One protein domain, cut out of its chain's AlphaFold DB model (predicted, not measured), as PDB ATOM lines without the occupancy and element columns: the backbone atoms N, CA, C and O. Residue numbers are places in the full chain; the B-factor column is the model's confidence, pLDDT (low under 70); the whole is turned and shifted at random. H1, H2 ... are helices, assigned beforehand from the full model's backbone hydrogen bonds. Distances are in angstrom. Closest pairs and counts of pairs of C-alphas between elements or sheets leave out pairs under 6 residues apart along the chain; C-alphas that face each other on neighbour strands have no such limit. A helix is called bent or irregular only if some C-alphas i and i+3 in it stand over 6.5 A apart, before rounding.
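Overview. This is residues 12 to 85 of the 87 residues of the protein "Kinesin motor domain-containing protein" of archaeon (UniProt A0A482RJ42). A long, open hairpin, in which the stretch of residues 22 to 35 runs out and H3 folds back beside it, has the small helices H1 and H2 near its open end, while residues 63 to 85, with H4, stick out as an arm the other way. The 74 printed residues hold four named helices, H1 to H4 in order, and no named strand: all helix. The whole is extended, with a radius of gyration of the C-alphas of 22.3 A and spans of 75 by 25 by 15 A.

Along the chain. H1, residues 12 to 15, begins at C-alpha 12 (28.513, -17.280, -4.587) and is 5.4 A long. H2, residues 17 to 21, is 5.9 A long. H3, residues 36 to 53, is 25.5 A long; it is irregular, with C-alphas 37 and 40 7.6 A apart, and has a kink of 27 degrees near residue 43. H4, residues 67 to 83, is 26.5 A long and ends at C-alpha 83 (29.861, -11.091, 34.482).

Arrangement. H1 and H2 meet only through their tight link. H3 is apart from H1, H2 and H4, and H4 from H1 and H2. Every O i to N i+4 pair is within hydrogen-bond range in H2, 12 of 14 in H3 and 10 of 13 in H4; H1 is too short for one.

Size, cuts and confidence. The farthest C-alphas, of Ala 36 and Val 85, are 75.6 A apart. The printed part has no cut. The links H2 to H3 and H3 to H4 are long. Residues 12 to 24 and 57 to 85 have pLDDT under 70.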
ATOM      1  N   LEU A  12      29.490 -16.272  -4.164       69.62
ATOM      2  CA  LEU A  12      28.513 -17.280  -4.587       69.62
ATOM      3  C   LEU A  12      28.870 -18.714  -4.144       69.62
ATOM      4  O   LEU A  12      28.025 -19.434  -3.622       69.62
ATOM      5  N   THR A  13      30.133 -19.124  -4.290       68.56
ATOM      6  CA  THR A  13      30.607 -20.466  -3.893       68.56
ATOM      7  C   THR A  13      30.634 -20.663  -2.380       68.56
ATOM      8  O   THR A  13      30.535 -21.792  -1.908       68.56
ATOM      9  N   ARG A  14      30.713 -19.571  -1.609       66.56
ATOM     10  CA  ARG A  14      30.614 -19.614  -0.149       66.56
ATOM     11  C   ARG A  14      29.183 -19.892   0.309       66.56
ATOM     12  O   ARG A  14      29.008 -20.701   1.208       66.56
ATOM     13  N   LEU A  15      28.187 -19.280  -0.335       69.19
ATOM     14  CA  LEU A  15      26.768 -19.531  -0.050       69.19
ATOM     15  C   LEU A  15      26.335 -20.939  -0.478       69.19
ATOM     16  O   LEU A  15      25.597 -21.611   0.232       69.19
ATOM     17  N   LEU A  16      26.834 -21.417  -1.620       69.19
ATOM     18  CA  LEU A  16      26.502 -22.749  -2.134       69.19
ATOM     19  C   LEU A  16      27.297 -23.884  -1.475       69.19
ATOM     20  O   LEU A  16      27.011 -25.051  -1.741       69.19
ATOM     21  N   LYS A  17      28.275 -23.583  -0.609       66.88
ATOM     22  CA  LYS A  17      29.086 -24.601   0.077       66.88
ATOM     23  C   LYS A  17      28.215 -25.554   0.900       66.88
ATOM     24  O   LYS A  17      28.423 -26.765   0.848       66.88
ATOM     25  N   ASP A  18      27.188 -25.021   1.553       65.62
ATOM     26  CA  ASP A  18      26.234 -25.813   2.337       65.62
ATOM     27  C   ASP A  18      25.290 -26.639   1.444       65.62
ATOM     28  O   ASP A  18      24.784 -27.685   1.849       65.62
ATOM     29  N   SER A  19      25.102 -26.226   0.186       66.62
ATOM     30  CA  SER A  19      24.308 -26.963  -0.809       66.62
ATOM     31  C   SER A  19      25.102 -28.053  -1.544       66.62
ATOM     32  O   SER A  19      24.523 -29.014  -2.040       66.62
ATOM     33  N   LEU A  20      26.429 -27.924  -1.642       66.25
ATOM     34  CA  LEU A  20      27.288 -28.880  -2.356       66.25
ATOM     35  C   LEU A  20      27.988 -29.888  -1.431       66.25
ATOM     36  O   LEU A  20      28.417 -30.937  -1.903       66.25
ATOM     37  N   GLY A  21      28.104 -29.594  -0.134       65.38
ATOM     38  CA  GLY A  21      28.729 -30.489   0.850       65.38
ATOM     39  C   GLY A  21      27.908 -30.742   2.115       65.38
ATOM     40  O   GLY A  21      28.364 -31.487   2.979       65.38
ATOM     41  N   GLY A  22      26.732 -30.124   2.249       69.31
ATOM     42  CA  GLY A  22      25.863 -30.265   3.418       69.31
ATOM     43  C   GLY A  22      24.752 -31.307   3.253       69.31
ATOM     44  O   GLY A  22      24.686 -32.051   2.272       69.31
ATOM     45  N   ALA A  23      23.845 -31.342   4.232       66.19
ATOM     46  CA  ALA A  23      22.699 -32.251   4.300       66.19
ATOM     47  C   ALA A  23      21.539 -31.808   3.384       66.19
ATOM     48  O   ALA A  23      20.410 -31.606   3.826       66.19
ATOM     49  N   THR A  24      21.814 -31.619   2.097       69.94
ATOM     50  CA  THR A  24      20.855 -31.083   1.126       69.94
ATOM     51  C   THR A  24      20.737 -31.987  -0.098       69.94
ATOM     52  O   THR A  24      21.668 -32.698  -0.489       69.94
ATOM     53  N   ARG A  25      19.538 -32.009  -0.690       74.69
ATOM     54  CA  ARG A  25      19.283 -32.648  -1.984       74.69
ATOM     55  C   ARG A  25      19.442 -31.584  -3.059       74.69
ATOM     56  O   ARG A  25      18.580 -30.719  -3.181       74.69
ATOM     57  N   THR A  26      20.527 -31.660  -3.817       80.06
ATOM     58  CA  THR A  26      20.876 -30.641  -4.812       80.06
ATOM     59  C   THR A  26      20.804 -31.237  -6.210       80.06
ATOM     60  O   THR A  26      21.335 -32.317  -6.461       80.06
ATOM     61  N   VAL A  27      20.139 -30.529  -7.125       82.38
ATOM     62  CA  VAL A  27      20.045 -30.888  -8.544       82.38
ATOM     63  C   VAL A  27      20.692 -29.774  -9.354       82.38
ATOM     64  O   VAL A  27      20.390 -28.601  -9.152       82.38
ATOM     65  N   MET A  28      21.587 -30.142 -10.266       86.06
ATOM     66  CA  MET A  28      22.201 -29.211 -11.206       86.06
ATOM     67  C   MET A  28      21.531 -29.349 -12.576       86.06
ATOM     68  O   MET A  28      21.463 -30.451 -13.115       86.06
ATOM     69  N   ILE A  29      21.084 -28.228 -13.147       87.81
ATOM     70  CA  ILE A  29      20.521 -28.155 -14.503       87.81
ATOM     71  C   ILE A  29      21.549 -27.465 -15.406       87.81
ATOM     72  O   ILE A  29      21.979 -26.351 -15.113       87.81
ATOM     73  N   GLY A  30      21.967 -28.139 -16.479       87.06
ATOM     74  CA  GLY A  30      22.859 -27.575 -17.493       87.06
ATOM     75  C   GLY A  30      22.065 -27.065 -18.692       87.06
ATOM     76  O   GLY A  30      21.340 -27.839 -19.314       87.06
ATOM     77  N   CYS A  31      22.204 -25.783 -19.024       87.06
ATOM     78  CA  CYS A  31      21.599 -25.189 -20.216       87.06
ATOM     79  C   CYS A  31      22.586 -25.259 -21.383       87.06
ATOM     80  O   CYS A  31      23.714 -24.787 -21.266       87.06
ATOM     81  N   ILE A  32      22.161 -25.841 -22.503       90.62
ATOM     82  CA  ILE A  32      22.997 -26.083 -23.681       90.62
ATOM     83  C   ILE A  32      22.301 -25.502 -24.913       90.62
ATOM     84  O   ILE A  32      21.089 -25.647 -25.064       90.62
ATOM     85  N   ALA A  33      23.073 -24.876 -25.803       87.81
ATOM     86  CA  ALA A  33      22.585 -24.395 -27.090       87.81
ATOM     87  C   ALA A  33      22.910 -25.411 -28.204       87.81
ATOM     88  O   ALA A  33      24.065 -25.821 -28.319       87.81
ATOM     89  N   PRO A  34      21.953 -25.783 -29.075       80.50
ATOM     90  CA  PRO A  34      22.153 -26.785 -30.130       80.50
ATOM     91  C   PRO A  34      22.903 -26.245 -31.368       80.50
ATOM     92  O   PRO A  34      22.678 -26.701 -32.484       80.50
ATOM     93  N   SER A  35      23.778 -25.251 -31.202       88.56
ATOM     94  CA  SER A  35      24.538 -24.651 -32.304       88.56
ATOM     95  C   SER A  35      25.897 -25.328 -32.467       88.56
ATOM     96  O   SER A  35      26.594 -25.564 -31.480       88.56
ATOM     97  N   ALA A  36      26.318 -25.575 -33.712       81.69
ATOM     98  CA  ALA A  36      27.626 -26.161 -34.014       81.69
ATOM     99  C   ALA A  36      28.796 -25.298 -33.501       81.69
ATOM    100  O   ALA A  36      29.811 -25.833 -33.068       81.69
ATOM    101  N   ALA A  37      28.627 -23.971 -33.464       87.25
ATOM    102  CA  ALA A  37      29.627 -23.053 -32.915       87.25
ATOM    103  C   ALA A  37      29.794 -23.186 -31.389       87.25
ATOM    104  O   ALA A  37      30.849 -22.868 -30.854       87.25
ATOM    105  N   ALA A  38      28.766 -23.674 -30.687       85.56
ATOM    106  CA  ALA A  38      28.767 -23.855 -29.236       85.56
ATOM    107  C   ALA A  38      29.078 -25.302 -28.816       85.56
ATOM    108  O   ALA A  38      28.895 -25.665 -27.652       85.56
ATOM    109  N   PHE A  39      29.525 -26.151 -29.748       87.50
ATOM    110  CA  PHE A  39      29.768 -27.568 -29.481       87.50
ATOM    111  C   PHE A  39      30.843 -27.782 -28.404       87.50
ATOM    112  O   PHE A  39      30.666 -28.602 -27.504       87.50
ATOM    113  N   GLU A  40      31.923 -27.001 -28.435       90.00
ATOM    114  CA  GLU A  40      33.008 -27.102 -27.453       90.00
ATOM    115  C   GLU A  40      32.543 -26.726 -26.034       90.00
ATOM    116  O   GLU A  40      32.746 -27.483 -25.079       90.00
ATOM    117  N   GLU A  41      31.808 -25.619 -25.904       88.69
ATOM    118  CA  GLU A  41      31.219 -25.169 -24.635       88.69
ATOM    119  C   GLU A  41      30.180 -26.155 -24.090       88.69
ATOM    120  O   GLU A  41      30.099 -26.422 -22.885       88.69
ATOM    121  N   THR A  42      29.414 -26.769 -24.989       92.31
ATOM    122  CA  THR A  42      28.436 -27.806 -24.656       92.31
ATOM    123  C   THR A  42      29.110 -29.016 -24.017       92.31
ATOM    124  O   THR A  42      28.678 -29.495 -22.965       92.31
ATOM    125  N   VAL A  43      30.206 -29.493 -24.611       91.25
ATOM    126  CA  VAL A  43      30.975 -30.627 -24.083       91.25
ATOM    127  C   VAL A  43      31.572 -30.289 -22.716       91.25
ATOM    128  O   VAL A  43      31.542 -31.122 -21.806       91.25
ATOM    129  N   ASN A  44      32.072 -29.068 -22.534       91.44
ATOM    130  CA  ASN A  44      32.610 -28.614 -21.251       91.44
ATOM    131  C   ASN A  44      31.528 -28.540 -20.163       91.44
ATOM    132  O   ASN A  44      31.746 -29.017 -19.042       91.44
ATOM    133  N   THR A  45      30.339 -28.042 -20.509       92.62
ATOM    134  CA  THR A  45      29.170 -27.998 -19.617       92.62
ATOM    135  C   THR A  45      28.746 -29.406 -19.195       92.62
ATOM    136  O   THR A  45      28.600 -29.675 -18.002       92.62
ATOM    137  N   LEU A  46      28.648 -30.347 -20.139       91.25
ATOM    138  CA  LEU A  46      28.300 -31.742 -19.849       91.25
ATOM    139  C   LEU A  46      29.337 -32.430 -18.951       91.25
ATOM    140  O   LEU A  46      28.967 -33.119 -17.999       91.25
ATOM    141  N   LYS A  47      30.635 -32.202 -19.189       92.94
ATOM    142  CA  LYS A  47      31.714 -32.702 -18.317       92.94
ATOM    143  C   LYS A  47      31.594 -32.153 -16.895       92.94
ATOM    144  O   LYS A  47      31.894 -32.855 -15.928       92.94
ATOM    145  N   TYR A  48      31.182 -30.896 -16.741       90.56
ATOM    146  CA  TYR A  48      30.943 -30.318 -15.423       90.56
ATOM    147  C   TYR A  48      29.710 -30.935 -14.746       90.56
ATOM    148  O   TYR A  48      29.795 -31.314 -13.578       90.56
ATOM    149  N   CYS A  49      28.618 -31.152 -15.484       89.94
ATOM    150  CA  CYS A  49      27.435 -31.854 -14.984       89.94
ATOM    151  C   CYS A  49      27.738 -33.296 -14.537       89.94
ATOM    152  O   CYS A  49      27.254 -33.710 -13.483       89.94
ATOM    153  N   ASP A  50      28.569 -34.052 -15.269       90.69
ATOM    154  CA  ASP A  50      28.961 -35.412 -14.852       90.69
ATOM    155  C   ASP A  50      29.738 -35.402 -13.529       90.69
ATOM    156  O   ASP A  50      29.483 -36.215 -12.638       90.69
ATOM    157  N   ARG A  51      30.643 -34.432 -13.349       88.25
ATOM    158  CA  ARG A  51      31.356 -34.253 -12.076       88.25
ATOM    159  C   ARG A  51      30.402 -33.888 -10.943       88.25
ATOM    160  O   ARG A  51      30.500 -34.481  -9.871       88.25
ATOM    161  N   ALA A  52      29.461 -32.975 -11.183       85.38
ATOM    162  CA  ALA A  52      28.455 -32.590 -10.197       85.38
ATOM    163  C   ALA A  52      27.561 -33.776  -9.790       85.38
ATOM    164  O   ALA A  52      27.272 -33.945  -8.609       85.38
ATOM    165  N   LYS A  53      27.208 -34.662 -10.731       83.94
ATOM    166  CA  LYS A  53      26.436 -35.888 -10.459       83.94
ATOM    167  C   LYS A  53      27.154 -36.858  -9.513       83.94
ATOM    168  O   LYS A  53      26.501 -37.610  -8.793       83.94
ATOM    169  N   ARG A  54      28.491 -36.873  -9.507       81.31
ATOM    170  CA  ARG A  54      29.291 -37.755  -8.633       81.31
ATOM    171  C   ARG A  54      29.369 -37.264  -7.189       81.31
ATOM    172  O   ARG A  54      29.824 -38.022  -6.331       81.31
ATOM    173  N   ILE A  55      28.926 -36.039  -6.906       81.50
ATOM    174  CA  ILE A  55      28.866 -35.501  -5.549       81.50
ATOM    175  C   ILE A  55      27.730 -36.212  -4.810       81.50
ATOM    176  O   ILE A  55      26.552 -35.919  -4.996       81.50
ATOM    177  N   LYS A  56      28.088 -37.194  -3.980       70.75
ATOM    178  CA  LYS A  56      27.141 -37.898  -3.115       70.75
ATOM    179  C   LYS A  56      26.938 -37.073  -1.848       70.75
ATOM    180  O   LYS A  56      27.804 -37.077  -0.977       70.75
ATOM    181  N   THR A  57      25.810 -36.379  -1.739       68.62
ATOM    182  CA  THR A  57      25.433 -35.714  -0.490       68.62
ATOM    183  C   THR A  57      24.775 -36.722   0.452       68.62
ATOM    184  O   THR A  57      23.886 -37.489   0.071       68.62
ATOM    185  N   THR A  58      25.229 -36.763   1.702       64.94
ATOM    186  CA  THR A  58      24.576 -37.542   2.756       64.94
ATOM    187  C   THR A  58      23.408 -36.726   3.293       64.94
ATOM    188  O   THR A  58      23.557 -35.827   4.117       64.94
ATOM    189  N   VAL A  59      22.214 -37.019   2.783       64.75
ATOM    190  CA  VAL A  59      20.994 -36.324   3.196       64.75
ATOM    191  C   VAL A  59      20.640 -36.759   4.615       64.75
ATOM    192  O   VAL A  59      20.058 -37.821   4.824       64.75
ATOM    193  N   ARG A  60      20.984 -35.935   5.604       66.56
ATOM    194  CA  ARG A  60      20.377 -36.015   6.932       66.56
ATOM    195  C   ARG A  60      19.090 -35.203   6.914       66.56
ATOM    196  O   ARG A  60      19.071 -34.082   6.418       66.56
ATOM    197  N   GLN A  61      18.003 -35.771   7.430       62.50
ATOM    198  CA  GLN A  61      16.837 -34.957   7.742       62.50
ATOM    199  C   GLN A  61      17.270 -33.945   8.797       62.50
ATOM    200  O   GLN A  61      17.738 -34.333   9.869       62.50
ATOM    201  N   ASN A  62      17.108 -32.660   8.495       62.69
ATOM    202  CA  ASN A  62      17.265 -31.597   9.475       62.69
ATOM    203  C   ASN A  62      16.047 -31.627  10.408       62.69
ATOM    204  O   ASN A  62      15.228 -30.716  10.411       62.69
ATOM    205  N   ALA A  63      15.913 -32.694  11.199       58.31
ATOM    206  CA  ALA A  63      15.040 -32.739  12.361       58.31
ATOM    207  C   ALA A  63      15.688 -31.916  13.481       58.31
ATOM    208  O   ALA A  63      15.936 -32.402  14.582       58.31
ATOM    209  N   HIS A  64      15.985 -30.648  13.194       55.34
ATOM    210  CA  HIS A  64      16.145 -29.663  14.242       55.34
ATOM    211  C   HIS A  64      14.743 -29.420  14.784       55.34
ATOM    212  O   HIS A  64      14.019 -28.515  14.376       55.34
ATOM    213  N   ALA A  65      14.346 -30.316  15.687       50.56
ATOM    214  CA  ALA A  65      13.356 -30.015  16.687       50.56
ATOM    215  C   ALA A  65      13.741 -28.651  17.264       50.56
ATOM    216  O   ALA A  65      14.816 -28.487  17.843       50.56
ATOM    217  N   VAL A  66      12.853 -27.679  17.090       54.41
ATOM    218  CA  VAL A  66      12.939 -26.286  17.556       54.41
ATOM    219  C   VAL A  66      13.262 -26.169  19.067       54.41
ATOM    220  O   VAL A  66      13.534 -25.088  19.571       54.41
ATOM    221  N   LYS A  67      13.338 -27.292  19.796       51.06
ATOM    222  CA  LYS A  67      13.801 -27.397  21.183       51.06
ATOM    223  C   LYS A  67      15.275 -27.034  21.415       51.06
ATOM    224  O   LYS A  67      15.591 -26.671  22.539       51.06
ATOM    225  N   LEU A  68      16.169 -27.122  20.425       54.22
ATOM    226  CA  LEU A  68      17.602 -26.861  20.667       54.22
ATOM    227  C   LEU A  68      17.978 -25.372  20.666       54.22
ATOM    228  O   LEU A  68      18.870 -24.988  21.413       54.22
ATOM    229  N   HIS A  69      17.258 -24.520  19.928       53.44
ATOM    230  CA  HIS A  69      17.543 -23.080  19.952       53.44
ATOM    231  C   HIS A  69      17.190 -22.446  21.302       53.44
ATOM    232  O   HIS A  69      17.942 -21.612  21.787       53.44
ATOM    233  N   ILE A  70      16.104 -22.876  21.952       58.16
ATOM    234  CA  ILE A  70      15.688 -22.324  23.255       58.16
ATOM    235  C   ILE A  70      16.744 -22.619  24.338       58.16
ATOM    236  O   ILE A  70      17.017 -21.764  25.173       58.16
ATOM    237  N   LEU A  71      17.391 -23.791  24.288       57.38
ATOM    238  CA  LEU A  71      18.405 -24.189  25.272       57.38
ATOM    239  C   LEU A  71      19.745 -23.459  25.086       57.38
ATOM    240  O   LEU A  71      20.395 -23.141  26.077       57.38
ATOM    241  N   GLU A  72      20.158 -23.160  23.851       56.47
ATOM    242  CA  GLU A  72      21.393 -22.394  23.610       56.47
ATOM    243  C   GLU A  72      21.246 -20.902  23.960       56.47
ATOM    244  O   GLU A  72      22.207 -20.297  24.439       56.47
ATOM    245  N   TYR A  73      20.054 -20.306  23.796       56.19
ATOM    246  CA  TYR A  73      19.808 -18.916  24.219       56.19
ATOM    247  C   TYR A  73      19.815 -18.750  25.748       56.19
ATOM    248  O   TYR A  73      20.392 -17.780  26.237       56.19
ATOM    249  N   GLU A  74      19.260 -19.704  26.505       56.94
ATOM    250  CA  GLU A  74      19.296 -19.695  27.982       56.94
ATOM    251  C   GLU A  74      20.739 -19.686  28.520       56.94
ATOM    252  O   GLU A  74      21.066 -18.919  29.427       56.94
ATOM    253  N   VAL A  75      21.637 -20.477  27.916       61.09
ATOM    254  CA  VAL A  75      23.051 -20.547  28.331       61.09
ATOM    255  C   VAL A  75      23.781 -19.228  28.063       61.09
ATOM    256  O   VAL A  75      24.566 -18.786  28.899       61.09
ATOM    257  N   CYS A  76      23.488 -18.563  26.943       54.88
ATOM    258  CA  CYS A  76      24.094 -17.272  26.611       54.88
ATOM    259  C   CYS A  76      23.596 -16.144  27.539       54.88
ATOM    260  O   CYS A  76      24.391 -15.319  27.999       54.88
ATOM    261  N   CYS A  77      22.303 -16.140  27.890       57.06
ATOM    262  CA  CYS A  77      21.738 -15.192  28.857       57.06
ATOM    263  C   CYS A  77      22.291 -15.391  30.279       57.06
ATOM    264  O   CYS A  77      22.567 -14.404  30.960       57.06
ATOM    265  N   ALA A  78      22.513 -16.636  30.717       59.09
ATOM    266  CA  ALA A  78      23.056 -16.931  32.045       59.09
ATOM    267  C   ALA A  78      24.546 -16.570  32.195       59.09
ATOM    268  O   ALA A  78      24.989 -16.190  33.276       59.09
ATOM    269  N   THR A  79      25.338 -16.651  31.120       55.69
ATOM    270  CA  THR A  79      26.741 -16.202  31.159       55.69
ATOM    271  C   THR A  79      26.885 -14.683  31.217       55.69
ATOM    272  O   THR A  79      27.878 -14.199  31.752       55.69
ATOM    273  N   LEU A  80      25.902 -13.929  30.712       56.91
ATOM    274  CA  LEU A  80      25.931 -12.466  30.757       56.91
ATOM    275  C   LEU A  80      25.654 -11.941  32.175       56.91
ATOM    276  O   LEU A  80      26.356 -11.052  32.642       56.91
ATOM    277  N   SER A  81      24.709 -12.552  32.902       53.03
ATOM    278  CA  SER A  81      24.355 -12.134  34.267       53.03
ATOM    279  C   SER A  81      25.408 -12.470  35.332       53.03
ATOM    280  O   SER A  81      25.408 -11.854  36.394       53.03
ATOM    281  N   LEU A  82      26.328 -13.407  35.068       54.91
ATOM    282  CA  LEU A  82      27.453 -13.712  35.966       54.91
ATOM    283  C   LEU A  82      28.637 -12.743  35.818       54.91
ATOM    284  O   LEU A  82      29.400 -12.585  36.769       54.91
ATOM    285  N   CYS A  83      28.796 -12.080  34.669       53.06
ATOM    286  CA  CYS A  83      29.861 -11.091  34.482       53.06
ATOM    287  C   CYS A  83      29.551  -9.742  35.156       53.06
ATOM    288  O   CYS A  83      30.489  -9.072  35.576       53.06
ATOM    289  N   ASP A  84      28.277  -9.380  35.340       49.28
ATOM    290  CA  ASP A  84      27.883  -8.114  35.986       49.28
ATOM    291  C   ASP A  84      27.988  -8.127  37.531       49.28
ATOM    292  O   ASP A  84      27.869  -7.078  38.157       49.28
ATOM    293  N   VAL A  85      28.219  -9.285  38.174       47.34
ATOM    294  CA  VAL A  85      28.317  -9.410  39.654       47.34
ATOM    295  C   VAL A  85      29.774  -9.410  40.159       47.34
ATOM    296  O   VAL A  85      30.012  -9.392  41.364       47.34
TER     297      VAL A  85